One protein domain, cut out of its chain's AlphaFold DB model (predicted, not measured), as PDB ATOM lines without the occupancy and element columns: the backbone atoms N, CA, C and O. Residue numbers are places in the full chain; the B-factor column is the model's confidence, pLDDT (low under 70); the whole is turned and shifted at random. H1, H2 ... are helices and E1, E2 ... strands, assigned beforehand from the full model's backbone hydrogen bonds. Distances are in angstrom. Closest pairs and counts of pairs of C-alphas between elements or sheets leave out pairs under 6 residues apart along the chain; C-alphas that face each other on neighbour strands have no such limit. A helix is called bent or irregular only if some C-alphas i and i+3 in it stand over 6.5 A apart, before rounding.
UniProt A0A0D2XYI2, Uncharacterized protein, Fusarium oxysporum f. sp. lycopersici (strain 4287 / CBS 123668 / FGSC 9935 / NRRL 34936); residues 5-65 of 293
ATOM      1  N   ARG A   5     254.294 147.530 140.632       59.81
ATOM      2  CA  ARG A   5     255.481 147.350 139.775       59.81
ATOM      3  C   ARG A   5     256.720 148.114 140.262       59.81
ATOM      4  O   ARG A   5     257.827 147.727 139.915       59.81
ATOM      5  N   ALA A   6     256.565 149.165 141.069       59.22
ATOM      6  CA  ALA A   6     257.692 149.917 141.628       59.22
ATOM      7  C   ALA A   6     258.530 149.068 142.603       59.22
ATOM      8  O   ALA A   6     259.749 149.214 142.651       59.22
ATOM      9  N   PHE A   7     257.897 148.116 143.299       61.59
ATOM     10  CA  PHE A   7     258.585 147.177 144.187       61.59
ATOM     11  C   PHE A   7     259.449 146.157 143.429       61.59
ATOM     12  O   PHE A   7     260.434 145.679 143.977       61.59
ATOM     13  N   GLN A   8     259.149 145.871 142.154       66.06
ATOM     14  CA  GLN A   8     259.953 144.960 141.319       66.06
ATOM     15  C   GLN A   8     261.315 145.552 140.925       66.06
ATOM     16  O   GLN A   8     262.199 144.822 140.494       66.06
ATOM     17  N   ALA A   9     261.490 146.871 141.060       66.81
ATOM     18  CA  ALA A   9     262.737 147.568 140.751       66.81
ATOM     19  C   ALA A   9     263.671 147.722 141.968       66.81
ATOM     20  O   ALA A   9     264.723 148.357 141.845       66.81
ATOM     21  N   LEU A  10     263.283 147.188 143.134       69.69
ATOM     22  CA  LEU A  10     264.126 147.172 144.326       69.69
ATOM     23  C   LEU A  10     265.362 146.314 144.091       69.69
ATOM     24  O   LEU A  10     265.259 145.144 143.726       69.69
ATOM     25  N   THR A  11     266.533 146.878 144.374       80.06
ATOM     26  CA  THR A  11     267.705 146.037 144.599       80.06
ATOM     27  C   THR A  11     267.628 145.426 145.994       80.06
ATOM     28  O   THR A  11     267.011 145.988 146.902       80.06
ATOM     29  N   GLU A  12     268.302 144.298 146.190       81.94
ATOM     30  CA  GLU A  12     268.451 143.683 147.513       81.94
ATOM     31  C   GLU A  12     269.057 144.663 148.530       81.94
ATOM     32  O   GLU A  12     268.630 144.718 149.680       81.94
ATOM     33  N   LYS A  13     269.983 145.521 148.083       83.31
ATOM     34  CA  LYS A  13     270.593 146.570 148.907       83.31
ATOM     35  C   LYS A  13     269.582 147.628 149.361       83.31
ATOM     36  O   LYS A  13     269.615 148.031 150.521       83.31
ATOM     37  N   ASP A  14     268.698 148.074 148.468       78.81
ATOM     38  CA  ASP A  14     267.663 149.062 148.802       78.81
ATOM     39  C   ASP A  14     266.665 148.477 149.809       78.81
ATOM     40  O   ASP A  14     266.316 149.122 150.799       78.81
ATOM     41  N   LEU A  15     266.253 147.223 149.590       81.38
ATOM     42  CA  LEU A  15     265.374 146.508 150.509       81.38
ATOM     43  C   LEU A  15     266.037 146.320 151.878       81.38
ATOM     44  O   LEU A  15     265.408 146.593 152.896       81.38
ATOM     45  N   HIS A  16     267.308 145.913 151.908       85.12
ATOM     46  CA  HIS A  16     268.072 145.781 153.145       85.12
ATOM     47  C   HIS A  16     268.173 147.118 153.890       85.12
ATOM     48  O   HIS A  16     267.961 147.155 155.096       85.12
ATOM     49  N   GLY A  17     268.420 148.232 153.196       85.12
ATOM     50  CA  GLY A  17     268.456 149.556 153.824       85.12
ATOM     51  C   GLY A  17     267.131 149.938 154.491       85.12
ATOM     52  O   GLY A  17     267.123 150.417 155.623       85.12
ATOM     53  N   ILE A  18     266.003 149.675 153.825       84.62
ATOM     54  CA  ILE A  18     264.671 149.960 154.374       84.62
ATOM     55  C   ILE A  18     264.341 149.029 155.546       84.62
ATOM     56  O   ILE A  18     263.949 149.495 156.613       84.62
ATOM     57  N   VAL A  19     264.508 147.719 155.370       87.62
ATOM     58  CA  VAL A  19     264.105 146.730 156.378       87.62
ATOM     59  C   VAL A  19     265.051 146.739 157.574       87.62
ATOM     60  O   VAL A  19     264.605 146.748 158.714       87.62
ATOM     61  N   TYR A  20     266.358 146.741 157.348       89.56
ATOM     62  CA  TYR A  20     267.312 146.618 158.441       89.56
ATOM     63  C   TYR A  20     267.576 147.964 159.121       89.56
ATOM     64  O   TYR A  20     267.345 148.103 160.321       89.56
ATOM     65  N   ASN A  21     268.003 148.982 158.368       88.75
ATOM     66  CA  ASN A  21     268.410 150.249 158.982       88.75
ATOM     67  C   ASN A  21     267.206 151.057 159.468       88.75
ATOM     68  O   ASN A  21     267.201 151.508 160.609       88.75
ATOM     69  N   HIS A  22     266.191 151.246 158.618       90.69
ATOM     70  CA  HIS A  22     265.050 152.085 158.986       90.69
ATOM     71  C   HIS A  22     264.030 151.352 159.854       90.69
ATOM     72  O   HIS A  22     263.565 151.915 160.843       90.69
ATOM     73  N   TRP A  23     263.661 150.120 159.502       91.75
ATOM     74  CA  TRP A  23     262.652 149.398 160.268       91.75
ATOM     75  C   TRP A  23     263.224 148.726 161.517       91.75
ATOM     76  O   TRP A  23     262.789 149.054 162.613       91.75
ATOM     77  N   GLU A  24     264.182 147.806 161.389       92.19
ATOM     78  CA  GLU A  24     264.647 147.006 162.532       92.19
ATOM     79  C   GLU A  24     265.450 147.816 163.562       92.19
ATOM     80  O   GLU A  24     265.143 147.745 164.752       92.19
ATOM     81  N   LEU A  25     266.453 148.592 163.135       89.69
ATOM     82  CA  LEU A  25     267.337 149.306 164.068       89.69
ATOM     83  C   LEU A  25     266.731 150.603 164.614       89.69
ATOM     84  O   LEU A  25     266.852 150.884 165.801       89.69
ATOM     85  N   ASP A  26     266.099 151.390 163.751       91.81
ATOM     86  CA  ASP A  26     265.677 152.758 164.060       91.81
ATOM     87  C   ASP A  26     264.233 152.789 164.570       91.81
ATOM     88  O   ASP A  26     264.002 153.042 165.749       91.81
ATOM     89  N   ILE A  27     263.253 152.422 163.738       94.62
ATOM     90  CA  ILE A  27     261.846 152.403 164.160       94.62
ATOM     91  C   ILE A  27     261.639 151.370 165.270       94.62
ATOM     92  O   ILE A  27     261.284 151.716 166.386       94.62
ATOM     93  N   LYS A  28     261.870 150.084 165.020       93.25
ATOM     94  CA  LYS A  28     261.558 149.027 165.991       93.25
ATOM     95  C   LYS A  28     262.477 149.038 167.203       93.25
ATOM     96  O   LYS A  28     262.001 148.774 168.309       93.25
ATOM     97  N   GLY A  29     263.752 149.358 167.017       90.62
ATOM     98  CA  GLY A  29     264.700 149.494 168.119       90.62
ATOM     99  C   GLY A  29     264.365 150.661 169.048       90.62
ATOM    100  O   GLY A  29     264.397 150.488 170.266       90.62
ATOM    101  N   CYS A  30     263.997 151.822 168.496       92.56
ATOM    102  CA  CYS A  30     263.892 153.065 169.265       92.56
ATOM    103  C   CYS A  30     262.462 153.588 169.476       92.56
ATOM    104  O   CYS A  30     262.307 154.597 170.153       92.56
ATOM    105  N   PHE A  31     261.420 152.946 168.929       95.94
ATOM    106  CA  PHE A  31     260.041 153.422 169.088       95.94
ATOM    107  C   PHE A  31     259.611 153.472 170.562       95.94
ATOM    108  O   PHE A  31     259.666 152.468 171.281       95.94
ATOM    109  N   ASP A  32     259.146 154.647 170.974       95.06
ATOM    110  CA  ASP A  32     258.555 154.994 172.264       95.06
ATOM    111  C   ASP A  32     257.442 156.046 172.067       95.06
ATOM    112  O   ASP A  32     257.181 156.478 170.941       95.06
ATOM    113  N   ASP A  33     256.773 156.457 173.150       91.88
ATOM    114  CA  ASP A  33     255.665 157.429 173.106       91.88
ATOM    115  C   ASP A  33     256.071 158.819 172.559       91.88
ATOM    116  O   ASP A  33     255.207 159.597 172.151       91.88
ATOM    117  N   ASN A  34     257.368 159.149 172.545       92.81
ATOM    118  CA  ASN A  34     257.905 160.420 172.051       92.81
ATOM    119  C   ASN A  34     258.629 160.269 170.704       92.81
ATOM    120  O   ASN A  34     259.279 161.214 170.245       92.81
ATOM    121  N   PHE A  35     258.532 159.099 170.066       93.75
ATOM    122  CA  PHE A  35     259.256 158.822 168.839       93.75
ATOM    123  C   PHE A  35     258.812 159.787 167.729       93.75
ATOM    124  O   PHE A  35     257.614 159.888 167.431       93.75
ATOM    125  N   PRO A  36     259.754 160.518 167.108       93.56
ATOM    126  CA  PRO A  36     259.411 161.545 166.141       93.56
ATOM    127  C   PRO A  36     258.818 160.933 164.872       93.56
ATOM    128  O   PRO A  36     259.121 159.801 164.493       93.56
ATOM    129  N   THR A  37     258.019 161.728 164.158       92.56
ATOM    130  CA  THR A  37     257.580 161.383 162.802       92.56
ATOM    131  C   THR A  37     258.791 161.033 161.944       92.56
ATOM    132  O   THR A  37     259.743 161.812 161.839       92.56
ATOM    133  N   LYS A  38     258.751 159.855 161.318       90.06
ATOM    134  CA  LYS A  38     259.858 159.344 160.522       90.06
ATOM    135  C   LYS A  38     259.625 159.581 159.044       90.06
ATOM    136  O   LYS A  38     258.594 159.192 158.505       90.06
ATOM    137  N   HIS A  39     260.627 160.149 158.388       88.06
ATOM    138  CA  HIS A  39     260.676 160.282 156.939       88.06
ATOM    139  C   HIS A  39     261.689 159.277 156.388       88.06
ATOM    140  O   HIS A  39     262.855 159.284 156.787       88.06
ATOM    141  N   ILE A  40     261.233 158.389 155.507       84.50
ATOM    142  CA  ILE A  40     262.078 157.423 154.804       84.50
ATOM    143  C   ILE A  40     262.091 157.799 153.330       84.50
ATOM    144  O   ILE A  40     261.073 157.683 152.643       84.50
ATOM    145  N   TYR A  41     263.262 158.218 152.858       76.81
ATOM    146  CA  TYR A  41     263.497 158.504 151.451       76.81
ATOM    147  C   TYR A  41     263.356 157.232 150.629       76.81
ATOM    148  O   TYR A  41     264.063 156.244 150.855       76.81
ATOM    149  N   LEU A  42     262.467 157.259 149.643       72.94
ATOM    150  CA  LEU A  42     262.357 156.159 148.703       72.94
ATOM    151  C   LEU A  42     263.424 156.289 147.614       72.94
ATOM    152  O   LEU A  42     263.672 157.393 147.118       72.94
ATOM    153  N   PRO A  43     264.034 155.172 147.175       69.12
ATOM    154  CA  PRO A  43     264.925 155.195 146.025       69.12
ATOM    155  C   PRO A  43     264.242 155.864 144.828       69.12
ATOM    156  O   PRO A  43     263.095 155.557 144.520       69.12
ATOM    157  N   ILE A  44     264.953 156.721 144.088       63.91
ATOM    158  CA  ILE A  44     264.412 157.503 142.948       63.91
ATOM    159  C   ILE A  44     263.666 156.621 141.925       63.91
ATOM    160  O   ILE A  44     262.702 157.052 141.291       63.91
ATOM    161  N   LYS A  45     264.064 155.349 141.801       64.12
ATOM    162  CA  LYS A  45     263.422 154.340 140.943       64.12
ATOM    163  C   LYS A  45     261.956 154.050 141.319       64.12
ATOM    164  O   LYS A  45     261.200 153.588 140.469       64.12
ATOM    165  N   TRP A  46     261.541 154.340 142.553       66.19
ATOM    166  CA  TRP A  46     260.165 154.192 143.042       66.19
ATOM    167  C   TRP A  46     259.234 155.336 142.637       66.19
ATOM    168  O   TRP A  46     258.021 155.131 142.577       66.19
ATOM    169  N   ALA A  47     259.770 156.511 142.289       59.81
ATOM    170  CA  ALA A  47     258.970 157.681 141.916       59.81
ATOM    171  C   ALA A  47     258.229 157.520 140.566       59.81
ATOM    172  O   ALA A  47     257.489 158.419 140.146       59.81
ATOM    173  N   ALA A  48     258.392 156.375 139.879       58.72
ATOM    174  CA  ALA A  48     257.810 156.067 138.569       58.72
ATOM    175  C   ALA A  48     257.966 157.254 137.592       58.72
ATOM    176  O   ALA A  48     258.917 158.020 137.699       58.72
ATOM    177  N   SER A  49     257.052 157.457 136.637       55.34
ATOM    178  CA  SER A  49     257.113 158.521 135.610       55.34
ATOM    179  C   SER A  49     257.267 159.968 136.128       55.34
ATOM    180  O   SER A  49     257.427 160.884 135.316       55.34
ATOM    181  N   ARG A  50     257.247 160.200 137.450       56.41
ATOM    182  CA  ARG A  50     257.516 161.502 138.078       56.41
ATOM    183  C   ARG A  50     259.008 161.827 138.193       56.41
ATOM    184  O   ARG A  50     259.325 163.008 138.274       56.41
ATOM    185  N   TYR A  51     259.912 160.848 138.054       59.19
ATOM    186  CA  TYR A  51     261.369 161.076 138.128       59.19
ATOM    187  C   TYR A  51     261.870 162.152 137.147       59.19
ATOM    188  O   TYR A  51     262.790 162.894 137.464       59.19
ATOM    189  N   LYS A  52     261.250 162.274 135.959       57.75
ATOM    190  CA  LYS A  52     261.644 163.261 134.932       57.75
ATOM    191  C   LYS A  52     261.288 164.706 135.293       57.75
ATOM    192  O   LYS A  52     261.734 165.619 134.609       57.75
ATOM    193  N   ARG A  53     260.430 164.908 136.295       59.66
ATOM    194  CA  ARG A  53     259.894 166.219 136.695       59.66
ATOM    195  C   ARG A  53     260.311 166.632 138.107       59.66
ATOM    196  O   ARG A  53     259.905 167.702 138.547       59.66
ATOM    197  N   MET A  54     261.087 165.809 138.810       58.34
ATOM    198  CA  MET A  54     261.531 166.121 140.164       58.34
ATOM    199  C   MET A  54     262.835 166.928 140.131       58.34
ATOM    200  O   MET A  54     263.764 166.543 139.415       58.34
ATOM    201  N   PRO A  55     262.921 168.041 140.881       57.50
ATOM    202  CA  PRO A  55     264.172 168.752 141.099       57.50
ATOM    203  C   PRO A  55     265.252 167.814 141.646       57.50
ATOM    204  O   PRO A  55     264.973 166.934 142.464       57.50
ATOM    205  N   VAL A  56     266.497 168.017 141.214       51.12
ATOM    206  CA  VAL A  56     267.652 167.276 141.734       51.12
ATOM    207  C   VAL A  56     267.714 167.470 143.254       51.12
ATOM    208  O   VAL A  56     267.831 168.598 143.722       51.12
ATOM    209  N   GLY A  57     267.601 166.376 144.013       51.03
ATOM    210  CA  GLY A  57     267.593 166.388 145.482       51.03
ATOM    211  C   GLY A  57     266.214 166.270 146.145       51.03
ATOM    212  O   GLY A  57     266.163 166.168 147.366       51.03
ATOM    213  N   GLN A  58     265.110 166.231 145.388       53.50
ATOM    214  CA  GLN A  58     263.785 165.881 145.920       53.50
ATOM    215  C   GLN A  58     263.448 164.413 145.610       53.50
ATOM    216  O   GLN A  58     263.454 164.002 144.449       53.50
ATOM    217  N   GLY A  59     263.175 163.630 146.658       56.03
ATOM    218  CA  GLY A  59     262.666 162.253 146.610       56.03
ATOM    219  C   GLY A  59     261.191 162.180 147.023       56.03
ATOM    220  O   GLY A  59     260.656 163.135 147.577       56.03
ATOM    221  N   ASP A  60     260.515 161.075 146.688       64.44
ATOM    222  CA  ASP A  60     259.236 160.733 147.323       64.44
ATOM    223  C   ASP A  60     259.573 160.124 148.695       64.44
ATOM    224  O   ASP A  60     260.350 159.169 148.766       64.44
ATOM    225  N   ASP A  61     258.971 160.638 149.767       73.25
ATOM    226  CA  ASP A  61     259.209 160.146 151.127       73.25
ATOM    227  C   ASP A  61     257.994 159.359 151.615       73.25
ATOM    228  O   ASP A  61     256.846 159.782 151.440       73.25
ATOM    229  N   ILE A  62     258.233 158.228 152.282       80.75
ATOM    230  CA  ILE A  62     257.213 157.640 153.152       80.75
ATOM    231  C   ILE A  62     257.322 158.331 154.502       80.75
ATOM    232  O   ILE A  62     258.388 158.352 155.117       80.75
ATOM    233  N   THR A  63     256.205 158.889 154.955       87.94
ATOM    234  CA  THR A  63     256.089 159.474 156.287       87.94
ATOM    235  C   THR A  63     255.357 158.495 157.189       87.94
ATOM    236  O   THR A  63     254.244 158.085 156.872       87.94
ATOM    237  N   PHE A  64     255.983 158.135 158.303       91.38
ATOM    238  CA  PHE A  64     255.372 157.380 159.386       91.38
ATOM    239  C   PHE A  64     255.172 158.315 160.570       91.38
ATOM    240  O   PHE A  64     256.137 158.723 161.220       91.38
ATOM    241  N   THR A  65     253.925 158.680 160.846       95.12
ATOM    242  CA  THR A  65     253.597 159.406 162.073       95.12
ATOM    243  C   THR A  65     253.666 158.466 163.275       95.12
ATOM    244  O   THR A  65     253.595 157.243 163.133       95.12
TER     245      THR A  65
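What this domain is: This is residues 5 to 65 of the 293 residues of an uncharacterized protein of Fusarium oxysporum f. sp. lycopersici (strain 4287 / CBS 123668 / FGSC 9935 / NRRL 34936) (UniProt A0A0D2XYI2). The domain is a long, open frame: helix H2 runs along one side, a narrow ribbon of two antiparallel strands, E1 and E2, runs along the other, and the short helices H1 and H3 meet at one end. At the other end the link of residues 31 to 37 folds back from H2 to E1. The printed part has 61 residues, with three named helices and two named strands in the order H1, H2, E1, H3, E2; the sheet's order is E1 - E2, and the class is mostly helix. The whole is loose, with a radius of gyration of the C-alphas of 13.2 A, and elongated, its C-alphas spanning 39 by 24 by 18 A.

How they stand to each other: H1, residues 5 to 9, touches H3, residues 44 to 53; their closest C-alphas, those of Ala 6 and Trp 46, are 5.1 A apart. H2, residues 12 to 30, follows H1 after a tight link, yet the two are apart. H2 touches no helix. The closest C-alphas of H2 and E1, residues 38 to 41, are those of His 22 and Ile 40, 7.4 A apart. E1 is the antiparallel neighbour of E2, residues 61 to 64, with 158 degrees between their directions. N 38 and O 64 are 2.9 A apart and N 64 and O 38 are 2.8 A apart, both within hydrogen-bond range. H2 and E2 are apart, as are H2 and H3. Of the O i to N i+4 pairs, 9 of 15 are within hydrogen-bond range in H2, 0 of 1 in H1 and 0 of 6 in H3; of the O i to N i+3 pairs, 2 of 2 are within range in H1 and 4 of 7 in H3.

Where its parts are: H1 begins at C-alpha 5, (255.481, 147.350, 139.775), and is 7.3 A long from first to last C-alpha. H2 measures 24.1 A and ends at C-alpha 30, (263.892, 153.065, 169.265); it is neither bent nor irregular, but only just: C-alphas 24 and 27 are 6.3 A apart. E1 is 9.8 A long. H3 is 11.6 A long and irregular, with C-alphas 46 and 49 9.1 A apart. E2 is 9.5 A long and ends at C-alpha 64, (255.372, 157.380, 159.386).

The domain as a whole: The two C-alphas farthest apart are those of Asp 33 and Lys 52, 39.1 A. The printed part has no cut. The links H1 to H2 and E1 to H3 are tight, H2 to E1 and H3 to E2 are short, and no link is long. The mean pLDDT of the printed part is 77.0, with 24 residues under 70: residues 5 to 10 and 43 to 60.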